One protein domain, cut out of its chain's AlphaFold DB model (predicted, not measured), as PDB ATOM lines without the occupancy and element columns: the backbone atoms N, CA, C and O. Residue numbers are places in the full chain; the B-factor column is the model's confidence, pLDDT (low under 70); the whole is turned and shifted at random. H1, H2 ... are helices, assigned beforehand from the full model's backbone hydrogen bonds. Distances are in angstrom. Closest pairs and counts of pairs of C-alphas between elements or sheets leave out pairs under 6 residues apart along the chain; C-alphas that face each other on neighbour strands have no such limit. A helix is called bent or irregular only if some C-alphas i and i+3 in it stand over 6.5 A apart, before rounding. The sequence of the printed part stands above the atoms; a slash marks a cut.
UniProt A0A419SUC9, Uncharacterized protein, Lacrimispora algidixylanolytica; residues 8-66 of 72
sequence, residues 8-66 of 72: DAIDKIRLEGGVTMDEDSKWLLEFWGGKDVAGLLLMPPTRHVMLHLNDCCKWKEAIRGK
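This is residues 8 to 66 of the 72 residues of an uncharacterized protein of Lacrimispora algidixylanolytica (UniProt A0A419SUC9). The longest helix, H5, sticks out as a free arm at one end of an extended rod, in residues 51 to 66; at the other end H1 and H2 fold back on each other as a helical hairpin, and the short H3 and then H4 lead from the hairpin to the arm. The printed part has 59 residues with five named helices, H1 to H5 in chain order, and no named strand; the class is all helix. It is extended, with a radius of gyration of the C-alphas of 17.0 A and spans of 53 by 21 by 20 A.

Find C-alpha 53 at (27.230, 35.818, -0.773); from there H5, residues 53 to 64, runs 16.2 A to C-alpha 64 at (21.544, 39.046, 14.039). Before it look for H4, residues 44 to 51, 10.5 A long, and H3, residues 37 to 41. H2, residues 23 to 33, is 16.9 A long and only just irregular: C-alphas 24 and 27 are 7.0 A apart. H1, residues 8 to 15, begins at C-alpha 8, (10.981, 26.878, -23.783), and is 10.2 A long.

H5 touches no helix, and H4 and H5 meet only through their link. H3 and H4 are close but not clearly touching; their closest C-alphas, of Leu 41 and Arg 47, are 6.0 A apart. H2 and H3 are also close but not clearly touching, with the C-alphas of Trp 32 and Leu 40 closest at 7.1 A. H1 and H2 form a hairpin: they touch, closest at the C-alphas of Ile 10 and Leu 29, 6.2 A, at a shallow tilt of 24 degrees, opposite ways. Every O i to N i+4 pair is within hydrogen-bond range in H1, H3 and H5, but 3 of 4 in H4 and 3 of 7 in H2, where 5 of 8 O i to N i+3 pairs are.

The two C-alphas farthest apart, of Glu 23 and Lys 66, are 54.5 A apart. The printed part has no cut; the links from H2 to H3, H3 to H4 and H4 to H5 are tight, that from H1 to H2 is short, and no link is long. The mean pLDDT of the printed part is 92.9, and residue 66 is under 70.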
ATOM      1  N   ASP A   8      12.074  26.045 -24.306       96.62
ATOM      2  CA  ASP A   8      10.981  26.878 -23.783       96.62
ATOM      3  C   ASP A   8      11.474  28.086 -22.970       96.62
ATOM      4  O   ASP A   8      10.862  29.153 -22.994       96.62
ATOM      5  N   ALA A   9      12.585  27.944 -22.238       95.06
ATOM      6  CA  ALA A   9      13.159  29.048 -21.472       95.06
ATOM      7  C   ALA A   9      13.805  30.100 -22.386       95.06
ATOM      8  O   ALA A   9      13.707  31.291 -22.102       95.06
ATOM      9  N   ILE A  10      14.429  29.673 -23.488       95.81
ATOM     10  CA  ILE A  10      14.982  30.577 -24.503       95.81
ATOM     11  C   ILE A  10      13.858  31.308 -25.237       95.81
ATOM     12  O   ILE A  10      13.911  32.530 -25.383       95.81
ATOM     13  N   ASP A  11      12.803  30.590 -25.627       94.88
ATOM     14  CA  ASP A  11      11.632  31.200 -26.255       94.88
ATOM     15  C   ASP A  11      10.949  32.207 -25.337       94.88
ATOM     16  O   ASP A  11      10.548  33.281 -25.783       94.88
ATOM     17  N   LYS A  12      10.879  31.910 -24.038       96.81
ATOM     18  CA  LYS A  12      10.363  32.849 -23.047       96.81
ATOM     19  C   LYS A  12      11.175  34.148 -23.006       96.81
ATOM     20  O   LYS A  12      10.571  35.213 -23.057       96.81
ATOM     21  N   ILE A  13      12.512  34.080 -22.994       94.50
ATOM     22  CA  ILE A  13      13.381  35.276 -23.031       94.50
ATOM     23  C   ILE A  13      13.075  36.133 -24.264       94.50
ATOM     24  O   ILE A  13      12.973  37.356 -24.160       94.50
ATOM     25  N   ARG A  14      12.894  35.496 -25.427       94.31
ATOM     26  CA  ARG A  14      12.539  36.184 -26.673       94.31
ATOM     27  C   ARG A  14      11.156  36.837 -26.591       94.31
ATOM     28  O   ARG A  14      11.008  37.992 -26.974       94.31
ATOM     29  N   LEU A  15      10.148  36.113 -26.102       95.56
ATOM     30  CA  LEU A  15       8.769  36.605 -25.987       95.56
ATOM     31  C   LEU A  15       8.626  37.741 -24.965       95.56
ATOM     32  O   LEU A  15       7.813  38.637 -25.165       95.56
ATOM     33  N   GLU A  16       9.429  37.729 -23.901       96.88
ATOM     34  CA  GLU A  16       9.480  38.793 -22.889       96.88
ATOM     35  C   GLU A  16      10.295  40.018 -23.343       96.88
ATOM     36  O   GLU A  16      10.357  41.014 -22.626       96.88
ATOM     37  N   GLY A  17      10.914  39.970 -24.530       94.62
ATOM     38  CA  GLY A  17      11.729  41.064 -25.060       94.62
ATOM     39  C   GLY A  17      13.104  41.193 -24.400       94.62
ATOM     40  O   GLY A  17      13.722  42.251 -24.482       94.62
ATOM     41  N   GLY A  18      13.608  40.133 -23.759       93.44
ATOM     42  CA  GLY A  18      14.944  40.119 -23.152       93.44
ATOM     43  C   GLY A  18      16.092  40.176 -24.169       93.44
ATOM     44  O   GLY A  18      17.211  40.524 -23.805       93.44
ATOM     45  N   VAL A  19      15.815  39.849 -25.436       94.75
ATOM     46  CA  VAL A  19      16.727  39.997 -26.581       94.75
ATOM     47  C   VAL A  19      15.923  40.488 -27.783       94.75
ATOM     48  O   VAL A  19      14.855  39.945 -28.072       94.75
ATOM     49  N   THR A  20      16.425  41.504 -28.490       93.00
ATOM     50  CA  THR A  20      15.817  41.967 -29.743       93.00
ATOM     51  C   THR A  20      16.164  41.023 -30.892       93.00
ATOM     52  O   THR A  20      17.195  40.354 -30.888       93.00
ATOM     53  N   MET A  21      15.311  40.975 -31.914       90.75
ATOM     54  CA  MET A  21      15.564  40.172 -33.117       90.75
ATOM     55  C   MET A  21      16.480  40.878 -34.130       90.75
ATOM     56  O   MET A  21      16.485  40.500 -35.300       90.75
ATOM     57  N   ASP A  22      17.254  41.878 -33.701       94.75
ATOM     58  CA  ASP A  22      18.330  42.457 -34.505       94.75
ATOM     59  C   ASP A  22      19.394  41.392 -34.797       94.75
ATOM     60  O   ASP A  22      19.718  40.582 -33.925       94.75
ATOM     61  N   GLU A  23      19.954  41.388 -36.009       92.31
ATOM     62  CA  GLU A  23      20.922  40.362 -36.437       92.31
ATOM     63  C   GLU A  23      22.119  40.245 -35.478       92.31
ATOM     64  O   GLU A  23      22.537  39.137 -35.142       92.31
ATOM     65  N   ASP A  24      22.584  41.371 -34.932       94.44
ATOM     66  CA  ASP A  24      23.704  41.423 -33.984       94.44
ATOM     67  C   ASP A  24      23.357  40.908 -32.573       94.44
ATOM     68  O   ASP A  24      24.247  40.712 -31.745       94.44
ATOM     69  N   SER A  25      22.073  40.679 -32.280       93.69
ATOM     70  CA  SER A  25      21.582  40.260 -30.958       93.69
ATOM     71  C   SER A  25      21.087  38.813 -30.925       93.69
ATOM     72  O   SER A  25      21.163  38.169 -29.877       93.69
ATOM     73  N   LYS A  26      20.635  38.253 -32.057       92.44
ATOM     74  CA  LYS A  26      20.064  36.889 -32.129       92.44
ATOM     75  C   LYS A  26      20.991  35.804 -31.581       92.44
ATOM     76  O   LYS A  26      20.522  34.876 -30.921       92.44
ATOM     77  N   TRP A  27      22.301  35.939 -31.801       95.56
ATOM     78  CA  TRP A  27      23.301  34.965 -31.351       95.56
ATOM     79  C   TRP A  27      23.295  34.753 -29.826       95.56
ATOM     80  O   TRP A  27      23.702  33.692 -29.357       95.56
ATOM     81  N   LEU A  28      22.814  35.724 -29.034       95.25
ATOM     82  CA  LEU A  28      22.731  35.612 -27.574       95.25
ATOM     83  C   LEU A  28      21.806  34.470 -27.141       95.25
ATOM     84  O   LEU A  28      22.125  33.745 -26.195       95.25
ATOM     85  N   LEU A  29      20.691  34.270 -27.854       95.19
ATOM     86  CA  LEU A  29      19.741  33.193 -27.571       95.19
ATOM     87  C   LEU A  29      20.387  31.819 -27.801       95.19
ATOM     88  O   LEU A  29      20.262  30.929 -26.958       95.19
ATOM     89  N   GLU A  30      21.145  31.667 -28.889       94.25
ATOM     90  CA  GLU A  30      21.901  30.443 -29.187       94.25
ATOM     91  C   GLU A  30      23.037  30.222 -28.178       94.25
ATOM     92  O   GLU A  30      23.218  29.118 -27.655       94.25
ATOM     93  N   PHE A  31      23.769  31.284 -27.836       94.94
ATOM     94  CA  PHE A  31      24.865  31.235 -26.873       94.94
ATOM     95  C   PHE A  31      24.406  30.814 -25.477       94.94
ATOM     96  O   PHE A  31      25.095  30.027 -24.819       94.94
ATOM     97  N   TRP A  32      23.264  31.318 -25.001       94.81
ATOM     98  CA  TRP A  32      22.699  30.905 -23.717       94.81
ATOM     99  C   TRP A  32      22.051  29.522 -23.787       94.81
ATOM    100  O   TRP A  32      22.224  28.738 -22.853       94.81
ATOM    101  N   GLY A  33      21.385  29.184 -24.896       95.19
ATOM    102  CA  GLY A  33      20.788  27.863 -25.115       95.19
ATOM    103  C   GLY A  33      21.816  26.729 -25.142       95.19
ATOM    104  O   GLY A  33      21.545  25.633 -24.654       95.19
ATOM    105  N   GLY A  34      23.032  26.997 -25.626       94.94
ATOM    106  CA  GLY A  34      24.141  26.037 -25.618       94.94
ATOM    107  C   GLY A  34      24.755  25.766 -24.237       94.94
ATOM    108  O   GLY A  34      25.582  24.858 -24.097       94.94
ATOM    109  N   LYS A  35      24.383  26.530 -23.199       94.50
ATOM    110  CA  LYS A  35      24.914  26.374 -21.837       94.50
ATOM    111  C   LYS A  35      24.028  25.489 -20.969       94.50
ATOM    112  O   LYS A  35      22.874  25.184 -21.260       94.50
ATOM    113  N   ASP A  36      24.599  25.046 -19.859       96.25
ATOM    114  CA  ASP A  36      23.829  24.553 -18.729       96.25
ATOM    115  C   ASP A  36      23.546  25.689 -17.735       96.25
ATOM    116  O   ASP A  36      24.136  26.771 -17.784       96.25
ATOM    117  N   VAL A  37      22.616  25.443 -16.814       94.50
ATOM    118  CA  VAL A  37      22.229  26.432 -15.801       94.50
ATOM    119  C   VAL A  37      23.434  26.827 -14.947       94.50
ATOM    120  O   VAL A  37      23.604  28.002 -14.643       94.50
ATOM    121  N   ALA A  38      24.311  25.877 -14.609       94.62
ATOM    122  CA  ALA A  38      25.540  26.178 -13.882       94.62
ATOM    123  C   ALA A  38      26.445  27.132 -14.679       94.62
ATOM    124  O   ALA A  38      26.876  28.149 -14.150       94.62
ATOM    125  N   GLY A  39      26.686  26.862 -15.959       94.75
ATOM    126  CA  GLY A  39      27.498  27.692 -16.840       94.75
ATOM    127  C   GLY A  39      26.957  29.110 -16.990       94.75
ATOM    128  O   GLY A  39      27.753  30.046 -16.986       94.75
ATOM    129  N   LEU A  40      25.632  29.284 -17.043       94.25
ATOM    130  CA  LEU A  40      25.007  30.612 -17.007       94.25
ATOM    131  C   LEU A  40      25.263  31.324 -15.678       94.25
ATOM    132  O   LEU A  40      25.714  32.462 -15.683       94.25
ATOM    133  N   LEU A  41      25.041  30.656 -14.541       93.25
ATOM    134  CA  LEU A  41      25.269  31.247 -13.216       93.25
ATOM    135  C   LEU A  41      26.740  31.623 -12.991       93.25
ATOM    136  O   LEU A  41      27.028  32.616 -12.325       93.25
ATOM    137  N   LEU A  42      27.667  30.870 -13.581       93.31
ATOM    138  CA  LEU A  42      29.104  31.082 -13.444       93.31
ATOM    139  C   LEU A  42      29.698  32.074 -14.460       93.31
ATOM    140  O   LEU A  42      30.914  32.295 -14.411       93.31
ATOM    141  N   MET A  43      28.886  32.685 -15.335       94.25
ATOM    142  CA  MET A  43      29.335  33.764 -16.225       94.25
ATOM    143  C   MET A  43      29.860  34.966 -15.422       94.25
ATOM    144  O   MET A  43      29.386  35.202 -14.312       94.25
ATOM    145  N   PRO A  44      30.808  35.762 -15.956       92.75
ATOM    146  CA  PRO A  44      31.422  36.853 -15.197       92.75
ATOM    147  C   PRO A  44      30.424  37.822 -14.527       92.75
ATOM    148  O   PRO A  44      30.597  38.082 -13.333       92.75
ATOM    149  N   PRO A  45      29.345  38.286 -15.199       90.56
ATOM    150  CA  PRO A  45      28.386  39.208 -14.581       90.56
ATOM    151  C   PRO A  45      27.606  38.582 -13.416       90.56
ATOM    152  O   PRO A  45      27.457  39.192 -12.360       90.56
ATOM    153  N   THR A  46      27.133  37.344 -13.571       91.25
ATOM    154  CA  THR A  46      26.298  36.659 -12.570       91.25
ATOM    155  C   THR A  46      27.129  36.086 -11.429       91.25
ATOM    156  O   THR A  46      26.743  36.184 -10.264       91.25
ATOM    157  N   ARG A  47      28.314  35.546 -11.741       94.00
ATOM    158  CA  ARG A  47      29.263  35.018 -10.757       94.00
ATOM    159  C   ARG A  47      29.696  36.102  -9.783       94.00
ATOM    160  O   ARG A  47      29.831  35.805  -8.600       94.00
ATOM    161  N   HIS A  48      29.909  37.333 -10.254       92.25
ATOM    162  CA  HIS A  48      30.347  38.434  -9.399       92.25
ATOM    163  C   HIS A  48      29.422  38.624  -8.188       92.25
ATOM    164  O   HIS A  48      29.897  38.668  -7.058       92.25
ATOM    165  N   VAL A  49      28.101  38.632  -8.402       90.50
ATOM    166  CA  VAL A  49      27.113  38.757  -7.316       90.50
ATOM    167  C   VAL A  49      27.192  37.573  -6.346       90.50
ATOM    168  O   VAL A  49      27.103  37.752  -5.134       90.50
ATOM    169  N   MET A  50      27.412  36.359  -6.860       90.94
ATOM    170  CA  MET A  50      27.514  35.153  -6.032       90.94
ATOM    171  C   MET A  50      28.760  35.130  -5.145       90.94
ATOM    172  O   MET A  50      28.702  34.596  -4.041       90.94
ATOM    173  N   LEU A  51      29.875  35.714  -5.599       91.38
ATOM    174  CA  LEU A  51      31.109  35.788  -4.806       91.38
ATOM    175  C   LEU A  51      30.897  36.557  -3.494       91.38
ATOM    176  O   LEU A  51      31.462  36.183  -2.468       91.38
ATOM    177  N   HIS A  52      30.017  37.560  -3.505       93.38
ATOM    178  CA  HIS A  52      29.689  38.370  -2.329       93.38
ATOM    179  C   HIS A  52      28.757  37.671  -1.330       93.38
ATOM    180  O   HIS A  52      28.588  38.159  -0.214       93.38
ATOM    181  N   LEU A  53      28.165  36.516  -1.669       92.81
ATOM    182  CA  LEU A  53      27.230  35.818  -0.773       92.81
ATOM    183  C   LEU A  53      27.878  35.420   0.554       92.81
ATOM    184  O   LEU A  53      27.236  35.516   1.598       92.81
ATOM    185  N   ASN A  54      29.151  35.019   0.532       92.56
ATOM    186  CA  ASN A  54      29.873  34.646   1.747       92.56
ATOM    187  C   ASN A  54      29.993  35.824   2.716       92.56
ATOM    188  O   ASN A  54      29.763  35.663   3.914       92.56
ATOM    189  N   ASP A  55      30.315  37.010   2.205       93.44
ATOM    190  CA  ASP A  55      30.424  38.203   3.036       93.44
ATOM    191  C   ASP A  55      29.044  38.667   3.497       93.44
ATOM    192  O   ASP A  55      28.861  38.898   4.690       93.44
ATOM    193  N   CYS A  56      28.035  38.671   2.621       93.69
ATOM    194  CA  CYS A  56      26.642  38.925   3.001       93.69
ATOM    195  C   CYS A  56      26.167  38.008   4.142       93.69
ATOM    196  O   CYS A  56      25.512  38.479   5.072       93.69
ATOM    197  N   CYS A  57      26.521  36.718   4.121       92.69
ATOM    198  CA  CYS A  57      26.216  35.783   5.206       92.69
ATOM    199  C   CYS A  57      26.921  36.169   6.515       92.69
ATOM    200  O   CYS A  57      26.270  36.205   7.560       92.69
ATOM    201  N   LYS A  58      28.214  36.519   6.474       91.69
ATOM    202  CA  LYS A  58      28.945  37.001   7.663       91.69
ATOM    203  C   LYS A  58      28.300  38.263   8.241       91.69
ATOM    204  O   LYS A  58      28.091  38.341   9.451       91.69
ATOM    205  N   TRP A  59      27.944  39.224   7.386       90.44
ATOM    206  CA  TRP A  59      27.268  40.460   7.787       90.44
ATOM    207  C   TRP A  59      25.903  40.182   8.409       90.44
ATOM    208  O   TRP A  59      25.592  40.702   9.479       90.44
ATOM    209  N   LYS A  60      25.107  39.312   7.782       91.44
ATOM    210  CA  LYS A  60      23.798  38.901   8.295       91.44
ATOM    211  C   LYS A  60      23.905  38.308   9.698       91.44
ATOM    212  O   LYS A  60      23.137  38.695  10.577       91.44
ATOM    213  N   GLU A  61      24.858  37.411   9.929       90.88
ATOM    214  CA  GLU A  61      25.058  36.808  11.249       90.88
ATOM    215  C   GLU A  61      25.589  37.820  12.278       90.88
ATOM    216  O   GLU A  61      25.117  37.836  13.415       90.88
ATOM    217  N   ALA A  62      26.478  38.739  11.886       87.81
ATOM    218  CA  ALA A  62      26.942  39.821  12.759       87.81
ATOM    219  C   ALA A  62      25.794  40.742  13.218       87.81
ATOM    220  O   ALA A  62      25.704  41.072  14.404       87.81
ATOM    221  N   ILE A  63      24.890  41.101  12.298       87.69
ATOM    222  CA  ILE A  63      23.694  41.909  12.579       87.69
ATOM    223  C   ILE A  63      22.741  41.153  13.515       87.69
ATOM    224  O   ILE A  63      22.296  41.698  14.526       87.69
ATOM    225  N   ARG A  64      22.447  39.879  13.219       88.56
ATOM    226  CA  ARG A  64      21.544  39.046  14.039       88.56
ATOM    227  C   ARG A  64      22.100  38.790  15.439       88.56
ATOM    228  O   ARG A  64      21.330  38.748  16.395       88.56
ATOM    229  N   GLY A  65      23.422  38.701  15.570       86.56
ATOM    230  CA  GLY A  65      24.126  38.589  16.846       86.56
ATOM    231  C   GLY A  65      24.146  39.867  17.694       86.56
ATOM    232  O   GLY A  65      24.789  39.868  18.740       86.56
ATOM    233  N   LYS A  66      23.479  40.956  17.268       68.81
ATOM    234  CA  LYS A  66      23.411  42.258  17.963       68.81
ATOM    235  C   LYS A  66      24.777  42.863  18.321       68.81
ATOM    236  O   LYS A  66      24.863  43.689  19.234       68.81
TER     237      LYS A  66